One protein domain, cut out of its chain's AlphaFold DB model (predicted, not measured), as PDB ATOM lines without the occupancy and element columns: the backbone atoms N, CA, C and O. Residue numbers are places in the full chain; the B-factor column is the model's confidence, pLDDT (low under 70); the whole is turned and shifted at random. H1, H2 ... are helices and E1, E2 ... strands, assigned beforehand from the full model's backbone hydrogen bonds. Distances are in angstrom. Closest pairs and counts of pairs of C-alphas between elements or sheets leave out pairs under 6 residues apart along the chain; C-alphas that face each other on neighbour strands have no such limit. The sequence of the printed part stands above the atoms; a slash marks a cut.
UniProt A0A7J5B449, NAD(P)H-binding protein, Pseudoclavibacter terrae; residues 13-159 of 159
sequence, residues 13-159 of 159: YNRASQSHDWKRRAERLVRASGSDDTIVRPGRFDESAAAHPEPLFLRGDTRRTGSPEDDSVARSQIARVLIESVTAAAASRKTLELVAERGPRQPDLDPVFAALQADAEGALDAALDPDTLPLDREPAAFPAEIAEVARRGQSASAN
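AT A GLANCE: This is residues 13 to 159 of the 159 residues of the protein "NAD(P)H-binding protein" of Pseudoclavibacter terrae (UniProt A0A7J5B449). A small, strongly twisted sheet of three strands has H3 lying slantwise over one face, and a pair of helices extends the body outward past its E1 edge: H2 grazes the sheet near E1, and H5 packs on H2. H1 is at the other end of H2, where residues 15 to 20 stick out free, and the short H4 grazes the sheet. The 147 printed residues include five named helices and three named strands in the order H1 H2 E1 E2 H3 E3 H4 H5, and the sheet, E1 E3 E2, is mixed. The class is mixed, helices and strands, with under half of the residues in named elements. The whole is compact, with a radius of gyration of the C-alphas of 16.4 A, and flat, spanning 48 by 40 by 22 A.

HOW THE PARTS SIT: The inner strand E3, residues 94 to 102, is parallel to E1, residues 38 to 42, with N 41 and O 96 2.8 A apart. E3 is antiparallel to E2, residues 53 to 58, with N 56 and O 99 2.9 A apart. E3 bends by 53 degrees at residue 99. H3, residues 75 to 87, is on the sheet at a height of 8.8 A, making two layers, a helix on one face of a sheet. It lies over E3 and runs slantwise to the strands, at 41 degrees to E3 on the local plane. The closest C-alphas of H3 and E3 are those of Ile 78 and Leu 98, 7.6 A apart. H4, residues 110 to 114, only grazes the sheet with residues 112 to 114. H2, residues 19 to 32, only grazes it with residues 23 to 31. H2 touches H5, residues 142 to 157, with residues 28 to 32 alone, the closest C-alphas being those of Ala 32 and Ala 150, 5.0 A apart. They run the same way at a steep tilt of 36 degrees, only just past shallow. H1, residues 13 to 17, is close to but not clearly touching H2; the closest C-alphas, of Asn 14 and His 20, are 6.1 A apart. Every O i to N i+4 pair is within hydrogen-bond range in H1, H2, H4 and H5; in H3 7 of 9 are.

IN THESE COORDINATES: H1 begins at C-alpha 13 (111.732, 181.778, 251.641). H2 is 20.0 A long, H3 19.3 A, and E3 and H5 23.0 A each. H5 ends at C-alpha 157 (144.561, 199.067, 263.494).

THE WHOLE: The C-alphas farthest apart, of Ala 51 and Asn 159, are 49.7 A apart. The printed part has no cut. The links E2 to H3 and H4 to H5 are long. The pLDDT is under 70 at residues 47 to 52, 64 to 70 and 158 to 159.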
ATOM      1  N   TYR A  13     111.662 180.836 250.526       84.12
ATOM      2  CA  TYR A  13     111.732 181.778 251.641       84.12
ATOM      3  C   TYR A  13     112.739 182.908 251.392       84.12
ATOM      4  O   TYR A  13     112.404 184.081 251.579       84.12
ATOM      5  N   ASN A  14     113.960 182.583 250.953       88.44
ATOM      6  CA  ASN A  14     114.984 183.599 250.734       88.44
ATOM      7  C   ASN A  14     114.684 184.466 249.505       88.44
ATOM      8  O   ASN A  14     114.856 185.674 249.580       88.44
ATOM      9  N   ARG A  15     114.106 183.926 248.425       87.12
ATOM     10  CA  ARG A  15     113.650 184.771 247.304       87.12
ATOM     11  C   ARG A  15     112.610 185.818 247.718       87.12
ATOM     12  O   ARG A  15     112.579 186.899 247.141       87.12
ATOM     13  N   ALA A  16     111.759 185.501 248.694       89.00
ATOM     14  CA  ALA A  16     110.723 186.414 249.174       89.00
ATOM     15  C   ALA A  16     111.225 187.413 250.235       89.00
ATOM     16  O   ALA A  16     110.703 188.520 250.317       89.00
ATOM     17  N   SER A  17     112.201 187.024 251.062       88.38
ATOM     18  CA  SER A  17     112.645 187.812 252.227       88.38
ATOM     19  C   SER A  17     114.059 188.381 252.119       88.38
ATOM     20  O   SER A  17     114.396 189.314 252.844       88.38
ATOM     21  N   GLN A  18     114.900 187.787 251.274       90.44
ATOM     22  CA  GLN A  18     116.348 187.999 251.171       90.44
ATOM     23  C   GLN A  18     117.101 187.839 252.500       90.44
ATOM     24  O   GLN A  18     118.218 188.333 252.650       90.44
ATOM     25  N   SER A  19     116.501 187.182 253.498       88.56
ATOM     26  CA  SER A  19     117.050 187.147 254.855       88.56
ATOM     27  C   SER A  19     118.428 186.482 254.921       88.56
ATOM     28  O   SER A  19     119.303 186.971 255.637       88.56
ATOM     29  N   HIS A  20     118.644 185.402 254.166       89.62
ATOM     30  CA  HIS A  20     119.935 184.715 254.129       89.62
ATOM     31  C   HIS A  20     120.970 185.537 253.364       89.62
ATOM     32  O   HIS A  20     122.097 185.659 253.834       89.62
ATOM     33  N   ASP A  21     120.576 186.196 252.271       92.31
ATOM     34  CA  ASP A  21     121.481 187.077 251.525       92.31
ATOM     35  C   ASP A  21     121.963 188.238 252.397       92.31
ATOM     36  O   ASP A  21     123.153 188.536 252.440       92.31
ATOM     37  N   TRP A  22     121.056 188.873 253.145       93.75
ATOM     38  CA  TRP A  22     121.417 189.945 254.072       93.75
ATOM     39  C   TRP A  22     122.377 189.471 255.162       93.75
ATOM     40  O   TRP A  22     123.331 190.181 255.483       93.75
ATOM     41  N   LYS A  23     122.168 188.266 255.704       93.69
ATOM     42  CA  LYS A  23     123.092 187.662 256.671       93.69
ATOM     43  C   LYS A  23     124.456 187.392 256.041       93.69
ATOM     44  O   LYS A  23     125.458 187.827 256.598       93.69
ATOM     45  N   ARG A  24     124.503 186.770 254.860       93.94
ATOM     46  CA  ARG A  24     125.755 186.470 254.151       93.94
ATOM     47  C   ARG A  24     126.531 187.742 253.799       93.94
ATOM     48  O   ARG A  24     127.743 187.793 253.982       93.94
ATOM     49  N   ARG A  25     125.842 188.813 253.389       95.81
ATOM     50  CA  ARG A  25     126.451 190.139 253.192       95.81
ATOM     51  C   ARG A  25     127.014 190.720 254.485       95.81
ATOM     52  O   ARG A  25     128.135 191.217 254.480       95.81
ATOM     53  N   ALA A  26     126.276 190.640 255.592       96.69
ATOM     54  CA  ALA A  26     126.756 191.124 256.884       96.69
ATOM     55  C   ALA A  26     128.025 190.382 257.335       96.69
ATOM     56  O   ALA A  26     128.971 191.020 257.787       96.69
ATOM     57  N   GLU A  27     128.085 189.064 257.140       97.12
ATOM     58  CA  GLU A  27     129.291 188.278 257.409       97.12
ATOM     59  C   GLU A  27     130.490 188.748 256.568       97.12
ATOM     60  O   GLU A  27     131.576 188.953 257.109       97.12
ATOM     61  N   ARG A  28     130.294 188.997 255.265       97.38
ATOM     62  CA  ARG A  28     131.339 189.553 254.383       97.38
ATOM     63  C   ARG A  28     131.852 190.904 254.885       97.38
ATOM     64  O   ARG A  28     133.055 191.144 254.841       97.38
ATOM     65  N   LEU A  29     130.967 191.773 255.381       97.56
ATOM     66  CA  LEU A  29     131.352 193.068 255.953       97.56
ATOM     67  C   LEU A  29     132.127 192.917 257.271       97.56
ATOM     68  O   LEU A  29     133.091 193.650 257.485       97.56
ATOM     69  N   VAL A  30     131.751 191.963 258.130       96.88
ATOM     70  CA  VAL A  30     132.510 191.644 259.353       96.88
ATOM     71  C   VAL A  30     133.929 191.213 258.992       96.88
ATOM     72  O   VAL A  30     134.875 191.833 259.476       96.88
ATOM     73  N   ARG A  31     134.094 190.255 258.070       96.94
ATOM     74  CA  ARG A  31     135.427 189.808 257.624       96.94
ATOM     75  C   ARG A  31     136.221 190.936 256.962       96.94
ATOM     76  O   ARG A  31     137.397 191.130 257.257       96.94
ATOM     77  N   ALA A  32     135.573 191.745 256.120       97.25
ATOM     78  CA  ALA A  32     136.206 192.891 255.469       97.25
ATOM     79  C   ALA A  32     136.736 193.931 256.465       97.25
ATOM     80  O   ALA A  32     137.694 194.628 256.147       97.25
ATOM     81  N   SER A  33     136.155 194.035 257.665       95.81
ATOM     82  CA  SER A  33     136.625 194.968 258.695       95.81
ATOM     83  C   SER A  33     138.036 194.659 259.207       95.81
ATOM     84  O   SER A  33     138.648 195.525 259.827       95.81
ATOM     85  N   GLY A  34     138.550 193.446 258.973       94.06
ATOM     86  CA  GLY A  34     139.867 193.011 259.442       94.06
ATOM     87  C   GLY A  34     139.963 192.803 260.958       94.06
ATOM     88  O   GLY A  34     141.059 192.586 261.466       94.06
ATOM     89  N   SER A  35     138.842 192.880 261.683       92.31
ATOM     90  CA  SER A  35     138.786 192.523 263.105       92.31
ATOM     91  C   SER A  35     138.869 191.006 263.264       92.31
ATOM     92  O   SER A  35     138.348 190.286 262.418       92.31
ATOM     93  N   ASP A  36     139.480 190.523 264.349       93.81
ATOM     94  CA  ASP A  36     139.419 189.095 264.676       93.81
ATOM     95  C   ASP A  36     137.965 188.691 264.945       93.81
ATOM     96  O   ASP A  36     137.274 189.326 265.750       93.81
ATOM     97  N   ASP A  37     137.484 187.679 264.228       95.12
ATOM     98  CA  ASP A  37     136.073 187.328 264.188       95.12
ATOM     99  C   ASP A  37     135.813 185.838 264.431       95.12
ATOM    100  O   ASP A  37     136.579 184.950 264.054       95.12
ATOM    101  N   THR A  38     134.663 185.575 265.051       98.00
ATOM    102  CA  THR A  38     134.025 184.262 265.088       98.00
ATOM    103  C   THR A  38     132.575 184.445 264.658       98.00
ATOM    104  O   THR A  38     131.805 185.151 265.315       98.00
ATOM    105  N   ILE A  39     132.176 183.801 263.566       97.56
ATOM    106  CA  ILE A  39     130.818 183.872 263.028       97.56
ATOM    107  C   ILE A  39     130.078 182.580 263.372       97.56
ATOM    108  O   ILE A  39     130.396 181.494 262.889       97.56
ATOM    109  N   VAL A  40     129.046 182.707 264.206       96.88
ATOM    110  CA  VAL A  40     128.193 181.589 264.625       96.88
ATOM    111  C   VAL A  40     126.869 181.643 263.867       96.88
ATOM    112  O   VAL A  40     126.101 182.598 264.001       96.88
ATOM    113  N   ARG A  41     126.573 180.593 263.097       94.94
ATOM    114  CA  ARG A  41     125.313 180.380 262.370       94.94
ATOM    115  C   ARG A  41     124.445 179.380 263.136       94.94
ATOM    116  O   ARG A  41     124.552 178.175 262.915       94.94
ATOM    117  N   PRO A  42     123.600 179.829 264.075       92.31
ATOM    118  CA  PRO A  42     122.851 178.897 264.894       92.31
ATOM    119  C   PRO A  42     121.689 178.257 264.135       92.31
ATOM    120  O   PRO A  42     121.037 178.866 263.276       92.31
ATOM    121  N   GLY A  43     121.391 177.038 264.556       88.50
ATOM    122  CA  GLY A  43     120.150 176.335 264.312       88.50
ATOM    123  C   GLY A  43     118.906 177.068 264.835       88.50
ATOM    124  O   GLY A  43     118.957 178.210 265.301       88.50
ATOM    125  N   ARG A  44     117.743 176.427 264.735       85.50
ATOM    126  CA  ARG A  44     116.482 176.938 265.278       85.50
ATOM    127  C   ARG A  44     116.515 176.920 266.798       85.50
ATOM    128  O   ARG A  44     116.955 175.965 267.428       85.50
ATOM    129  N   PHE A  45     116.014 177.993 267.388       85.31
ATOM    130  CA  PHE A  45     116.068 178.165 268.832       85.31
ATOM    131  C   PHE A  45     115.014 177.318 269.532       85.31
ATOM    132  O   PHE A  45     113.827 177.466 269.246       85.31
ATOM    133  N   ASP A  46     115.461 176.517 270.499       74.19
ATOM    134  CA  ASP A  46     114.632 175.826 271.494       74.19
ATOM    135  C   ASP A  46     113.541 174.885 270.914       74.19
ATOM    136  O   ASP A  46     112.581 174.533 271.602       74.19
ATOM    137  N   GLU A  47     113.685 174.441 269.660       64.19
ATOM    138  CA  GLU A  47     112.810 173.442 269.031       64.19
ATOM    139  C   GLU A  47     113.304 172.028 269.395       64.19
ATOM    140  O   GLU A  47     114.161 171.483 268.722       64.19
ATOM    141  N   SER A  48     112.771 171.430 270.470       60.81
ATOM    142  CA  SER A  48     113.099 170.069 270.952       60.81
ATOM    143  C   SER A  48     114.557 169.869 271.403       60.81
ATOM    144  O   SER A  48     115.491 169.788 270.608       60.81
ATOM    145  N   ALA A  49     114.765 169.746 272.717       56.19
ATOM    146  CA  ALA A  49     116.067 169.405 273.278       56.19
ATOM    147  C   ALA A  49     116.272 167.882 273.269       56.19
ATOM    148  O   ALA A  49     115.502 167.140 273.884       56.19
ATOM    149  N   ALA A  50     117.350 167.409 272.637       60.41
ATOM    150  CA  ALA A  50     117.825 166.045 272.847       60.41
ATOM    151  C   ALA A  50     118.131 165.811 274.341       60.41
ATOM    152  O   ALA A  50     118.554 166.719 275.052       60.41
ATOM    153  N   ALA A  51     117.954 164.584 274.841       57.78
ATOM    154  CA  ALA A  51     118.438 164.226 276.178       57.78
ATOM    155  C   ALA A  51     119.975 164.327 276.209       57.78
ATOM    156  O   ALA A  51     120.628 163.561 275.503       57.78
ATOM    157  N   HIS A  52     120.513 165.224 277.045       66.12
ATOM    158  CA  HIS A  52     121.928 165.647 277.087       66.12
ATOM    159  C   HIS A  52     122.392 166.324 275.781       66.12
ATOM    160  O   HIS A  52     123.224 165.767 275.063       66.12
ATOM    161  N   PRO A  53     121.821 167.493 275.436       78.88
ATOM    162  CA  PRO A  53     122.174 168.199 274.218       78.88
ATOM    163  C   PRO A  53     123.498 168.942 274.424       78.88
ATOM    164  O   PRO A  53     123.611 169.790 275.311       78.88
ATOM    165  N   GLU A  54     124.487 168.667 273.583       87.88
ATOM    166  CA  GLU A  54     125.797 169.322 273.606       87.88
ATOM    167  C   GLU A  54     126.056 170.083 272.301       87.88
ATOM    168  O   GLU A  54     125.549 169.668 271.252       87.88
ATOM    169  N   PRO A  55     126.804 171.205 272.347       90.88
ATOM    170  CA  PRO A  55     127.170 171.951 271.151       90.88
ATOM    171  C   PRO A  55     127.902 171.072 270.135       90.88
ATOM    172  O   PRO A  55     128.894 170.411 270.448       90.88
ATOM    173  N   LEU A  56     127.434 171.117 268.894       91.69
ATOM    174  CA  LEU A  56     128.118 170.534 267.754       91.69
ATOM    175  C   LEU A  56     128.370 171.620 266.714       91.69
ATOM    176  O   LEU A  56     127.452 172.347 266.325       91.69
ATOM    177  N   PHE A  57     129.623 171.711 266.271       94.00
ATOM    178  CA  PHE A  57     130.035 172.640 265.226       94.00
ATOM    179  C   PHE A  57     130.070 171.920 263.881       94.00
ATOM    180  O   PHE A  57     130.765 170.915 263.721       94.00
ATOM    181  N   LEU A  58     129.335 172.451 262.908       92.62
ATOM    182  CA  LEU A  58     129.309 171.969 261.527       92.62
ATOM    183  C   LEU A  58     129.911 173.025 260.586       92.62
ATOM    184  O   LEU A  58     130.185 174.156 260.999       92.62
ATOM    185  N   ARG A  59     130.164 172.629 259.331       90.44
ATOM    186  CA  ARG A  59     130.750 173.493 258.294       90.44
ATOM    187  C   ARG A  59     130.167 173.219 256.906       90.44
ATOM    188  O   ARG A  59     129.718 172.106 256.612       90.44
ATOM    189  N   GLY A  60     130.324 174.210 256.028       87.12
ATOM    190  CA  GLY A  60     130.018 174.133 254.596       87.12
ATOM    191  C   GLY A  60     128.529 174.197 254.262       87.12
ATOM    192  O   GLY A  60     128.137 173.952 253.117       87.12
ATOM    193  N   ASP A  61     127.699 174.495 255.257       83.62
ATOM    194  CA  ASP A  61     126.261 174.671 255.141       83.62
ATOM    195  C   ASP A  61     125.600 173.462 254.468       83.62
ATOM    196  O   ASP A  61     124.882 173.563 253.468       83.62
ATOM    197  N   THR A  62     125.965 172.269 254.951       79.81
ATOM    198  CA  THR A  62     125.641 170.986 254.304       79.81
ATOM    199  C   THR A  62     124.341 170.372 254.814       79.81
ATOM    200  O   THR A  62     123.684 169.641 254.065       79.81
ATOM    201  N   ARG A  63     123.897 170.712 256.033       75.94
ATOM    202  CA  ARG A  63     122.585 170.310 256.575       75.94
ATOM    203  C   ARG A  63     121.467 171.184 255.991       75.94
ATOM    204  O   ARG A  63     120.889 172.043 256.638       75.94
ATOM    205  N   ARG A  64     121.166 170.956 254.708       65.38
ATOM    206  CA  ARG A  64     120.163 171.714 253.923       65.38
ATOM    207  C   ARG A  64     118.761 171.107 253.944       65.38
ATOM    208  O   ARG A  64     117.848 171.647 253.325       65.38
ATOM    209  N   THR A  65     118.594 169.953 254.588       55.50
ATOM    210  CA  THR A  65     117.349 169.171 254.582       55.50
ATOM    211  C   THR A  65     116.286 169.737 255.524       55.50
ATOM    212  O   THR A  65     115.114 169.406 255.361       55.50
ATOM    213  N   GLY A  66     116.657 170.627 256.456       53.50
ATOM    214  CA  GLY A  66     115.719 171.444 257.232       53.50
ATOM    215  C   GLY A  66     114.777 170.648 258.139       53.50
ATOM    216  O   GLY A  66     113.691 171.136 258.479       53.50
ATOM    217  N   SER A  67     115.176 169.432 258.511       56.81
ATOM    218  CA  SER A  67     114.494 168.638 259.527       56.81
ATOM    219  C   SER A  67     114.551 169.414 260.855       56.81
ATOM    220  O   SER A  67     115.637 169.799 261.284       56.81
ATOM    221  N   PRO A  68     113.403 169.715 261.497       56.72
ATOM    222  CA  PRO A  68     113.380 170.485 262.744       56.72
ATOM    223  C   PRO A  68     114.223 169.872 263.869       56.72
ATOM    224  O   PRO A  68     114.671 170.597 264.749       56.72
ATOM    225  N   GLU A  69     114.424 168.553 263.839       56.47
ATOM    226  CA  GLU A  69     115.155 167.813 264.871       56.47
ATOM    227  C   GLU A  69     116.679 167.891 264.693       56.47
ATOM    228  O   GLU A  69     117.402 167.814 265.682       56.47
ATOM    229  N   ASP A  70     117.169 168.095 263.465       58.09
ATOM    230  CA  ASP A  70     118.608 168.033 263.148       58.09
ATOM    231  C   ASP A  70     119.332 169.384 263.269       58.09
ATOM    232  O   ASP A  70     120.568 169.439 263.227       58.09
ATOM    233  N   ASP A  71     118.558 170.460 263.446       73.44
ATOM    234  CA  ASP A  71     119.030 171.842 263.388       73.44
ATOM    235  C   ASP A  71     118.639 172.651 264.634       73.44
ATOM    236  O   ASP A  71     118.601 173.876 264.556       73.44
ATOM    237  N   SER A  72     118.277 172.045 265.769       85.75
ATOM    238  CA  SER A  72     117.901 172.813 266.967       85.75
ATOM    239  C   SER A  72     119.108 173.178 267.833       85.75
ATOM    240  O   SER A  72     120.126 172.491 267.840       85.75
ATOM    241  N   VAL A  73     119.024 174.292 268.561       88.44
ATOM    242  CA  VAL A  73     120.022 174.685 269.564       88.44
ATOM    243  C   VAL A  73     119.367 175.503 270.675       88.44
ATOM    244  O   VAL A  73     118.506 176.351 270.422       88.44
ATOM    245  N   ALA A  74     119.783 175.270 271.920       88.88
ATOM    246  CA  ALA A  74     119.312 176.053 273.052       88.88
ATOM    247  C   ALA A  74     119.982 177.431 273.097       88.88
ATOM    248  O   ALA A  74     121.191 177.568 272.884       88.88
ATOM    249  N   ARG A  75     119.238 178.470 273.489       91.00
ATOM    250  CA  ARG A  75     119.819 179.819 273.672       91.00
ATOM    251  C   ARG A  75     120.986 179.849 274.666       91.00
ATOM    252  O   ARG A  75     121.928 180.614 274.476       91.00
ATOM    253  N   SER A  76     120.953 179.000 275.694       90.94
ATOM    254  CA  SER A  76     122.053 178.845 276.653       90.94
ATOM    255  C   SER A  76     123.323 178.275 276.014       90.94
ATOM    256  O   SER A  76     124.420 178.679 276.389       90.94
ATOM    257  N   GLN A  77     123.193 177.386 275.028       91.81
ATOM    258  CA  GLN A  77     124.329 176.847 274.280       91.81
ATOM    259  C   GLN A  77     124.908 177.895 273.328       91.81
ATOM    260  O   GLN A  77     126.123 178.031 273.261       91.81
ATOM    261  N   ILE A  78     124.059 178.690 272.665       93.81
ATOM    262  CA  ILE A  78     124.524 179.837 271.866       93.81
ATOM    263  C   ILE A  78     125.326 180.794 272.752       93.81
ATOM    264  O   ILE A  78     126.452 181.144 272.415       93.81
ATOM    265  N   ALA A  79     124.773 181.182 273.905       94.62
ATOM    266  CA  ALA A  79     125.456 182.071 274.841       94.62
ATOM    267  C   ALA A  79     126.798 181.491 275.304       94.62
ATOM    268  O   ALA A  79     127.794 182.206 275.324       94.62
ATOM    269  N   ARG A  80     126.839 180.192 275.620       94.69
ATOM    270  CA  ARG A  80     128.072 179.489 275.982       94.69
ATOM    271  C   ARG A  80     129.130 179.590 274.881       94.69
ATOM    272  O   ARG A  80     130.242 180.014 275.167       94.69
ATOM    273  N   VAL A  81     128.778 179.248 273.639       96.69
ATOM    274  CA  VAL A  81     129.702 179.293 272.491       96.69
ATOM    275  C   VAL A  81     130.224 180.710 272.258       96.69
ATOM    276  O   VAL A  81     131.422 180.877 272.067       96.69
ATOM    277  N   LEU A  82     129.353 181.723 272.328       97.06
ATOM    278  CA  LEU A  82     129.744 183.128 272.164       97.06
ATOM    279  C   LEU A  82     130.658 183.629 273.290       97.06
ATOM    280  O   LEU A  82     131.541 184.439 273.044       97.06
ATOM    281  N   ILE A  83     130.445 183.186 274.531       96.38
ATOM    282  CA  ILE A  83     131.310 183.562 275.658       96.38
ATOM    283  C   ILE A  83     132.675 182.883 275.523       96.38
ATOM    284  O   ILE A  83     133.700 183.545 275.660       96.38
ATOM    285  N   GLU A  84     132.700 181.579 275.239       96.69
ATOM    286  CA  GLU A  84     133.953 180.831 275.120       96.69
ATOM    287  C   GLU A  84     134.773 181.273 273.896       96.69
ATOM    288  O   GLU A  84     135.999 181.345 273.994       96.69
ATOM    289  N   SER A  85     134.133 181.671 272.785       97.00
ATOM    290  CA  SER A  85     134.836 182.161 271.589       97.00
ATOM    291  C   SER A  85     135.634 183.442 271.831       97.00
ATOM    292  O   SER A  85     136.636 183.661 271.166       97.00
ATOM    293  N   VAL A  86     135.227 184.284 272.788       95.19
ATOM    294  CA  VAL A  86     135.962 185.519 273.125       95.19
ATOM    295  C   VAL A  86     137.330 185.210 273.739       95.19
ATOM    296  O   VAL A  86     138.260 186.001 273.607       95.19
ATOM    297  N   THR A  87     137.462 184.077 274.431       92.56
ATOM    298  CA  THR A  87     138.693 183.702 275.144       92.56
ATOM    299  C   THR A  87     139.483 182.582 274.470       92.56
ATOM    300  O   THR A  87     140.659 182.402 274.783       92.56
ATOM    301  N   ALA A  88     138.861 181.824 273.567       95.69
ATOM    302  CA  ALA A  88     139.501 180.725 272.858       95.69
ATOM    303  C   ALA A  88     140.283 181.251 271.649       95.69
ATOM    304  O   ALA A  88     139.699 181.661 270.649       95.69
ATOM    305  N   ALA A  89     141.615 181.171 271.692       95.19
ATOM    306  CA  ALA A  89     142.449 181.535 270.543       95.19
ATOM    307  C   ALA A  89     142.116 180.683 269.303       95.19
ATOM    308  O   ALA A  89     142.211 181.158 268.171       95.19
ATOM    309  N   ALA A  90     141.671 179.437 269.506       97.38
ATOM    310  CA  ALA A  90     141.234 178.562 268.427       97.38
ATOM    311  C   ALA A  90     139.960 179.047 267.709       97.38
ATOM    312  O   ALA A  90     139.678 178.558 266.615       97.38
ATOM    313  N   ALA A  91     139.198 179.987 268.282       97.62
ATOM    314  CA  ALA A  91     137.984 180.542 267.682       97.62
ATOM    315  C   ALA A  91     138.252 181.673 266.669       97.62
ATOM    316  O   ALA A  91     137.336 182.062 265.940       97.62
ATOM    317  N   SER A  92     139.496 182.154 266.575       97.31
ATOM    318  CA  SER A  92     139.900 183.179 265.608       97.31
ATOM    319  C   SER A  92     139.647 182.731 264.163       97.31
ATOM    320  O   SER A  92     140.022 181.619 263.755       97.31
ATOM    321  N   ARG A  93     139.011 183.619 263.387       97.31
ATOM    322  CA  ARG A  93     138.618 183.433 261.979       97.31
ATOM    323  C   ARG A  93     137.856 182.134 261.744       97.31
ATOM    324  O   ARG A  93     138.157 181.380 260.812       97.31
ATOM    325  N   LYS A  94     136.910 181.814 262.627       97.81
ATOM    326  CA  LYS A  94     136.052 180.632 262.480       97.81
ATOM    327  C   LYS A  94     134.647 181.037 262.094       97.81
ATOM    328  O   LYS A  94     133.984 181.768 262.825       97.81
ATOM    329  N   THR A  95     134.153 180.423 261.028       97.50
ATOM    330  CA  THR A  95     132.719 180.318 260.788       97.50
ATOM    331  C   THR A  95     132.245 178.917 261.125       97.50
ATOM    332  O   THR A  95     132.846 177.926 260.703       97.50
ATOM    333  N   LEU A  96     131.166 178.831 261.894       96.19
ATOM    334  CA  LEU A  96     130.590 177.560 262.305       96.19
ATOM    335  C   LEU A  96     129.071 177.597 262.266       96.19
ATOM    336  O   LEU A  96     128.438 178.576 262.660       96.19
ATOM    337  N   GLU A  97     128.484 176.494 261.835       94.12
ATOM    338  CA  GLU A  97     127.082 176.189 262.088       94.12
ATOM    339  C   GLU A  97     126.965 175.567 263.478       94.12
ATOM    340  O   GLU A  97     127.747 174.683 263.829       94.12
ATOM    341  N   LEU A  98     126.004 176.035 264.273       93.56
ATOM    342  CA  LEU A  98     125.823 175.581 265.649       93.56
ATOM    343  C   LEU A  98     124.482 174.876 265.815       93.56
ATOM    344  O   LEU A  98     123.427 175.508 265.729       93.56
ATOM    345  N   VAL A  99     124.547 173.594 266.149       90.62
ATOM    346  CA  VAL A  99     123.398 172.762 266.519       90.62
ATOM    347  C   VAL A  99     123.653 172.079 267.859       90.62
ATOM    348  O   VAL A  99     124.761 172.125 268.401       90.62
ATOM    349  N   ALA A 100     122.622 171.446 268.398       88.56
ATOM    350  CA  ALA A 100     122.696 170.606 269.573       88.56
ATOM    351  C   ALA A 100     122.499 169.142 269.182       88.56
ATOM    352  O   ALA A 100     121.482 168.781 268.595       88.56
ATOM    353  N   GLU A 101     123.439 168.282 269.560       85.06
ATOM    354  CA  GLU A 101     123.323 166.838 269.346       85.06
ATOM    355  C   GLU A 101     123.510 166.094 270.671       85.06
ATOM    356  O   GLU A 101     124.077 166.619 271.633       85.06
ATOM    357  N   ARG A 102     122.995 164.864 270.764       84.00
ATOM    358  CA  ARG A 102     123.201 164.031 271.951       84.00
ATOM    359  C   ARG A 102     124.684 163.689 272.080       84.00
ATOM    360  O   ARG A 102     125.241 163.042 271.197       84.00
ATOM    361  N   GLY A 103     125.290 164.021 273.217       83.12
ATOM    362  CA  GLY A 103     126.703 163.738 273.445       83.12
ATOM    363  C   GLY A 103     127.144 163.878 274.901       83.12
ATOM    364  O   GLY A 103     126.371 164.323 275.752       83.12
ATOM    365  N   PRO A 104     128.382 163.460 275.216       85.56
ATOM    366  CA  PRO A 104     128.980 163.722 276.516       85.56
ATOM    367  C   PRO A 104     129.278 165.213 276.670       85.56
ATOM    368  O   PRO A 104     129.694 165.868 275.715       85.56
ATOM    369  N   ARG A 105     129.140 165.723 277.899       87.31
ATOM    370  CA  ARG A 105     129.434 167.121 278.201       87.31
ATOM    371  C   ARG A 105     130.855 167.493 277.811       87.31
ATOM    372  O   ARG A 105     131.806 166.921 278.339       87.31
ATOM    373  N   GLN A 106     130.984 168.492 276.948       90.81
ATOM    374  CA  GLN A 106     132.271 169.091 276.613       90.81
ATOM    375  C   GLN A 106     132.614 170.100 277.717       90.81
ATOM    376  O   GLN A 106     131.846 171.044 277.902       90.81
ATOM    377  N   PRO A 107     133.688 169.923 278.506       90.88
ATOM    378  CA  PRO A 107     134.053 170.872 279.564       90.88
ATOM    379  C   PRO A 107     134.730 172.141 279.026       90.88
ATOM    380  O   PRO A 107     134.726 173.153 279.717       90.88
ATOM    381  N   ASP A 108     135.278 172.068 277.815       91.75
ATOM    382  CA  ASP A 108     136.014 173.116 277.110       91.75
ATOM    383  C   ASP A 108     135.709 172.989 275.609       91.75
ATOM    384  O   ASP A 108     135.655 171.869 275.085       91.75
ATOM    385  N   LEU A 109     135.461 174.115 274.943       95.44
ATOM    386  CA  LEU A 109     135.193 174.178 273.509       95.44
ATOM    387  C   LEU A 109     136.437 174.488 272.663       95.44
ATOM    388  O   LEU A 109     136.349 174.355 271.443       95.44
ATOM    389  N   ASP A 110     137.592 174.836 273.243       95.88
ATOM    390  CA  ASP A 110     138.812 175.147 272.477       95.88
ATOM    391  C   ASP A 110     139.225 174.010 271.515       95.88
ATOM    392  O   ASP A 110     139.393 174.282 270.322       95.88
ATOM    393  N   PRO A 111     139.234 172.715 271.914       95.75
ATOM    394  CA  PRO A 111     139.512 171.618 270.981       95.75
ATOM    395  C   PRO A 111     138.467 171.485 269.863       95.75
ATOM    396  O   PRO A 111     138.778 171.025 268.763       95.75
ATOM    397  N   VAL A 112     137.222 171.882 270.136       95.50
ATOM    398  CA  VAL A 112     136.116 171.841 269.170       95.50
ATOM    399  C   VAL A 112     136.286 172.957 268.135       95.50
ATOM    400  O   VAL A 112     136.152 172.707 266.938       95.50
ATOM    401  N   PHE A 113     136.670 174.164 268.568       97.44
ATOM    402  CA  PHE A 113     137.070 175.256 267.676       97.44
ATOM    403  C   PHE A 113     138.325 174.910 266.867       97.44
ATOM    404  O   PHE A 113     138.375 175.171 265.663       97.44
ATOM    405  N   ALA A 114     139.324 174.280 267.487       96.94
ATOM    406  CA  ALA A 114     140.580 173.913 266.835       96.94
ATOM    407  C   ALA A 114     140.380 172.908 265.689       96.94
ATOM    408  O   ALA A 114     141.103 172.949 264.694       96.94
ATOM    409  N   ALA A 115     139.363 172.046 265.787       96.69
ATOM    410  CA  ALA A 115     138.977 171.126 264.719       96.69
ATOM    411  C   ALA A 115     138.351 171.832 263.497       96.69
ATOM    412  O   ALA A 115     138.214 171.225 262.423       96.69
ATOM    413  N   LEU A 116     137.956 173.105 263.629       97.00
ATOM    414  CA  LEU A 116     137.434 173.902 262.528       97.00
ATOM    415  C   LEU A 116     138.537 174.337 261.563       97.00
ATOM    416  O   LEU A 116     139.625 174.735 261.976       97.00
ATOM    417  N   GLN A 117     138.248 174.333 260.263       97.19
ATOM    418  CA  GLN A 117     139.097 175.032 259.303       97.19
ATOM    419  C   GLN A 117     138.901 176.538 259.502       97.19
ATOM    420  O   GLN A 117     137.765 176.987 259.618       97.19
ATOM    421  N   ALA A 118     139.994 177.297 259.599       97.31
ATOM    422  CA  ALA A 118     139.898 178.753 259.643       97.31
ATOM    423  C   ALA A 118     139.534 179.305 258.263       97.31
ATOM    424  O   ALA A 118     140.031 178.811 257.244       97.31
ATOM    425  N   ASP A 119     138.722 180.354 258.255       97.38
ATOM    426  CA  ASP A 119     138.468 181.181 257.083       97.38
ATOM    427  C   ASP A 119     139.800 181.784 256.628       97.38
ATOM    428  O   ASP A 119     140.604 182.216 257.456       97.38
ATOM    429  N   ALA A 120     140.091 181.762 255.326       96.00
ATOM    430  CA  ALA A 120     141.370 182.265 254.832       96.00
ATOM    431  C   ALA A 120     141.505 183.771 255.112       96.00
ATOM    432  O   ALA A 120     140.533 184.519 255.047       96.00
ATOM    433  N   GLU A 121     142.716 184.222 255.434       93.19
ATOM    434  CA  GLU A 121     142.966 185.640 255.691       93.19
ATOM    435  C   GLU A 121     142.609 186.480 254.454       93.19
ATOM    436  O   GLU A 121     143.012 186.161 253.335       93.19
ATOM    437  N   GLY A 122     141.795 187.520 254.651       91.75
ATOM    438  CA  GLY A 122     141.272 188.357 253.571       91.75
ATOM    439  C   GLY A 122     140.159 187.721 252.725       91.75
ATOM    440  O   GLY A 122     139.654 188.380 251.815       91.75
ATOM    441  N   ALA A 123     139.745 186.479 253.000       94.69
ATOM    442  CA  ALA A 123     138.582 185.894 252.346       94.69
ATOM    443  C   ALA A 123     137.285 186.530 252.860       94.69
ATOM    444  O   ALA A 123     137.125 186.812 254.046       94.69
ATOM    445  N   LEU A 124     136.339 186.742 251.947       96.06
ATOM    446  CA  LEU A 124     135.036 187.328 252.271       96.06
ATOM    447  C   LEU A 124     134.004 186.265 252.668       96.06
ATOM    448  O   LEU A 124     133.072 186.565 253.414       96.06
ATOM    449  N   ASP A 125     134.190 185.028 252.214       95.75
ATOM    450  CA  ASP A 125     133.309 183.895 252.487       95.75
ATOM    451  C   ASP A 125     133.986 182.875 253.408       95.75
ATOM    452  O   ASP A 125     135.216 182.781 253.465       95.75
ATOM    453  N   ALA A 126     133.164 182.117 254.134       95.69
ATOM    454  CA  ALA A 126     133.637 181.128 255.088       95.69
ATOM    455  C   ALA A 126     134.358 179.954 254.416       95.69
ATOM    456  O   ALA A 126     134.077 179.581 253.272       95.69
ATOM    457  N   ALA A 127     135.250 179.305 255.159       95.31
ATOM    458  CA  ALA A 127     135.870 178.069 254.720       95.31
ATOM    459  C   ALA A 127     134.804 177.001 254.426       95.31
ATOM    460  O   ALA A 127     133.953 176.703 255.263       95.31
ATOM    461  N   LEU A 128     134.920 176.365 253.254       94.69
ATOM    462  CA  LEU A 128     134.039 175.295 252.759       94.69
ATOM    463  C   LEU A 128     132.624 175.735 252.353       94.69
ATOM    464  O   LEU A 128     131.855 174.880 251.907       94.69
ATOM    465  N   ASP A 129     132.278 177.020 252.457       93.19
ATOM    466  CA  ASP A 129     131.018 177.509 251.900       93.19
ATOM    467  C   ASP A 129     131.014 177.332 250.370       93.19
ATOM    468  O   ASP A 129     132.010 177.635 249.703       93.19
ATOM    469  N   PRO A 130     129.899 176.882 249.774       90.56
ATOM    470  CA  PRO A 130     129.736 176.941 248.329       90.56
ATOM    471  C   PRO A 130     129.616 178.399 247.855       90.56
ATOM    472  O   PRO A 130     129.040 179.254 248.534       90.56
ATOM    473  N   ASP A 131     130.086 178.676 246.639       89.62
ATOM    474  CA  ASP A 131     129.900 179.983 246.003       89.62
ATOM    475  C   ASP A 131     128.509 180.094 245.358       89.62
ATOM    476  O   ASP A 131     128.326 179.909 244.156       89.62
ATOM    477  N   THR A 132     127.491 180.314 246.190       89.19
ATOM    478  CA  THR A 132     126.079 180.398 245.768       89.19
ATOM    479  C   THR A 132     125.574 181.823 245.564       89.19
ATOM    480  O   THR A 132     124.493 182.016 245.013       89.19
ATOM    481  N   LEU A 133     126.343 182.821 245.998       89.81
ATOM    482  CA  LEU A 133     126.063 184.242 245.789       89.81
ATOM    483  C   LEU A 133     127.391 184.954 245.467       89.81
ATOM    484  O   LEU A 133     127.991 185.574 246.356       89.81
ATOM    485  N   PRO A 134     127.896 184.812 244.230       91.62
ATOM    486  CA  PRO A 134     129.157 185.417 243.818       91.62
ATOM    487  C   PRO A 134     129.052 186.947 243.799       91.62
ATOM    488  O   PRO A 134     127.974 187.515 243.620       91.62
ATOM    489  N   LEU A 135     130.181 187.635 243.997       91.44
ATOM    490  CA  LEU A 135     130.208 189.098 244.150       91.44
ATOM    491  C   LEU A 135     129.702 189.863 242.917       91.44
ATOM    492  O   LEU A 135     129.194 190.970 243.063       91.44
ATOM    493  N   ASP A 136     129.806 189.293 241.714       91.25
ATOM    494  CA  ASP A 136     129.294 189.908 240.479       91.25
ATOM    495  C   ASP A 136     127.758 189.849 240.367       91.25
ATOM    496  O   ASP A 136     127.173 190.519 239.515       91.25
ATOM    497  N   ARG A 137     127.103 189.045 241.215       90.56
ATOM    498  CA  ARG A 137     125.641 188.942 241.337       90.56
ATOM    499  C   ARG A 137     125.079 189.788 242.477       90.56
ATOM    500  O   ARG A 137     123.863 189.831 242.653       90.56
ATOM    501  N   GLU A 138     125.939 190.449 243.244       94.38
ATOM    502  CA  GLU A 138     125.518 191.322 244.333       94.38
ATOM    503  C   GLU A 138     125.003 192.675 243.817       94.38
ATOM    504  O   GLU A 138     125.333 193.094 242.701       94.38
ATOM    505  N   PRO A 139     124.204 193.407 244.620       94.38
ATOM    506  CA  PRO A 139     123.847 194.783 244.305       94.38
ATOM    507  C   PRO A 139     125.091 195.623 244.003       94.38
ATOM    508  O   PRO A 139     126.089 195.542 244.715       94.38
ATOM    509  N   ALA A 140     125.011 196.489 242.990       93.75
ATOM    510  CA  ALA A 140     126.167 197.231 242.476       93.75
ATOM    511  C   ALA A 140     126.911 198.080 243.529       93.75
ATOM    512  O   ALA A 140     128.100 198.347 243.373       93.75
ATOM    513  N   ALA A 141     126.228 198.504 244.598       95.12
ATOM    514  CA  ALA A 141     126.831 199.262 245.694       95.12
ATOM    515  C   ALA A 141     127.673 198.395 246.649       95.12
ATOM    516  O   ALA A 141     128.609 198.893 247.270       95.12
ATOM    517  N   PHE A 142     127.380 197.099 246.753       96.69
ATOM    518  CA  PHE A 142     127.931 196.235 247.794       96.69
ATOM    519  C   PHE A 142     129.462 196.052 247.721       96.69
ATOM    520  O   PHE A 142     130.116 196.147 248.761       96.69
ATOM    521  N   PRO A 143     130.097 195.900 246.538       95.94
ATOM    522  CA  PRO A 143     131.560 195.887 246.454       95.94
ATOM    523  C   PRO A 143     132.216 197.174 246.983       95.94
ATOM    524  O   PRO A 143     133.282 197.120 247.597       95.94
ATOM    525  N   ALA A 144     131.576 198.332 246.781       96.25
ATOM    526  CA  ALA A 144     132.073 199.603 247.303       96.25
ATOM    527  C   ALA A 144     131.920 199.692 248.832       96.25
ATOM    528  O   ALA A 144     132.801 200.228 249.500       96.25
ATOM    529  N   GLU A 145     130.848 199.128 249.395       97.38
ATOM    530  CA  GLU A 145     130.645 199.032 250.848       97.38
ATOM    531  C   GLU A 145     131.695 198.138 251.520       97.38
ATOM    532  O   GLU A 145     132.258 198.522 252.545       97.38
ATOM    533  N   ILE A 146     132.029 196.991 250.915       97.94
ATOM    534  CA  ILE A 146     133.129 196.127 251.375       97.94
ATOM    535  C   ILE A 146     134.443 196.913 251.406       97.94
ATOM    536  O   ILE A 146     135.144 196.915 252.420       97.94
ATOM    537  N   ALA A 147     134.768 197.610 250.311       96.88
ATOM    538  CA  ALA A 147     135.989 198.404 250.224       96.88
ATOM    539  C   ALA A 147     136.021 199.522 251.278       96.88
ATOM    540  O   ALA A 147     137.058 199.773 251.889       96.88
ATOM    541  N   GLU A 148     134.889 200.181 251.529       97.44
ATOM    542  CA  GLU A 148     134.767 201.209 252.562       97.44
ATOM    543  C   GLU A 148     135.041 200.655 253.963       97.44
ATOM    544  O   GLU A 148     135.837 201.231 254.709       97.44
ATOM    545  N   VAL A 149     134.415 199.530 254.316       97.44
ATOM    546  CA  VAL A 149     134.604 198.889 255.624       97.44
ATOM    547  C   VAL A 149     136.055 198.444 255.810       97.44
ATOM    548  O   VAL A 149     136.639 198.719 256.859       97.44
ATOM    549  N   ALA A 150     136.674 197.870 254.776       96.69
ATOM    550  CA  ALA A 150     138.077 197.468 254.819       96.69
ATOM    551  C   ALA A 150     139.033 198.644 255.065       96.69
ATOM    552  O   ALA A 150     139.936 198.549 255.899       96.69
ATOM    553  N   ARG A 151     138.815 199.791 254.407       96.44
ATOM    554  CA  ARG A 151     139.629 201.000 254.638       96.44
ATOM    555  C   ARG A 151     139.502 201.524 256.068       96.44
ATOM    556  O   ARG A 151     140.493 201.974 256.649       96.44
ATOM    557  N   ARG A 152     138.294 201.482 256.640       94.56
ATOM    558  CA  ARG A 152     138.053 201.903 258.031       94.56
ATOM    559  C   ARG A 152     138.757 200.987 259.026       94.56
ATOM    560  O   ARG A 152     139.393 201.495 259.943       94.56
ATOM    561  N   GLY A 153     138.688 199.674 258.811       89.94
ATOM    562  CA  GLY A 153     139.371 198.674 259.635       89.94
ATOM    563  C   GLY A 153     140.881 198.888 259.699       89.94
ATOM    564  O   GLY A 153     141.447 199.029 260.778       89.94
ATOM    565  N   GLN A 154     141.522 199.052 258.538       87.56
ATOM    566  CA  GLN A 154     142.968 199.311 258.447       87.56
ATOM    567  C   GLN A 154     143.391 200.588 259.184       87.56
ATOM    568  O   GLN A 154     144.450 200.632 259.805       87.56
ATOM    569  N   SER A 155     142.555 201.627 259.128       82.81
ATOM    570  CA  SER A 155     142.818 202.901 259.804       82.81
ATOM    571  C   SER A 155     142.679 202.792 261.328       82.81
ATOM    572  O   SER A 155     143.345 203.527 262.050       82.81
ATOM    573  N   ALA A 156     141.830 201.884 261.821       79.44
ATOM    574  CA  ALA A 156     141.662 201.620 263.249       79.44
ATOM    575  C   ALA A 156     142.827 200.803 263.832       79.44
ATOM    576  O   ALA A 156     143.218 201.053 264.964       79.44
ATOM    577  N   SER A 157     143.405 199.874 263.064       73.62
ATOM    578  CA  SER A 157     144.561 199.067 263.494       73.62
ATOM    579  C   SER A 157     145.904 199.811 263.457       73.62
ATOM    580  O   SER A 157     146.890 199.305 263.985       73.62
ATOM    581  N   ALA A 158     145.968 200.971 262.797       67.25
ATOM    582  CA  ALA A 158     147.188 201.774 262.660       67.25
ATOM    583  C   ALA A 158     147.384 202.824 263.776       67.25
ATOM    584  O   ALA A 158     148.447 203.446 263.828       67.25
ATOM    585  N   ASN A 159     146.375 203.028 264.632       52.41
ATOM    586  CA  ASN A 159     146.405 203.928 265.793       52.41
ATOM    587  C   ASN A 159     146.584 203.143 267.093       52.41
ATOM    588  O   ASN A 159     147.187 203.720 268.026       52.41
TER     589      ASN A 159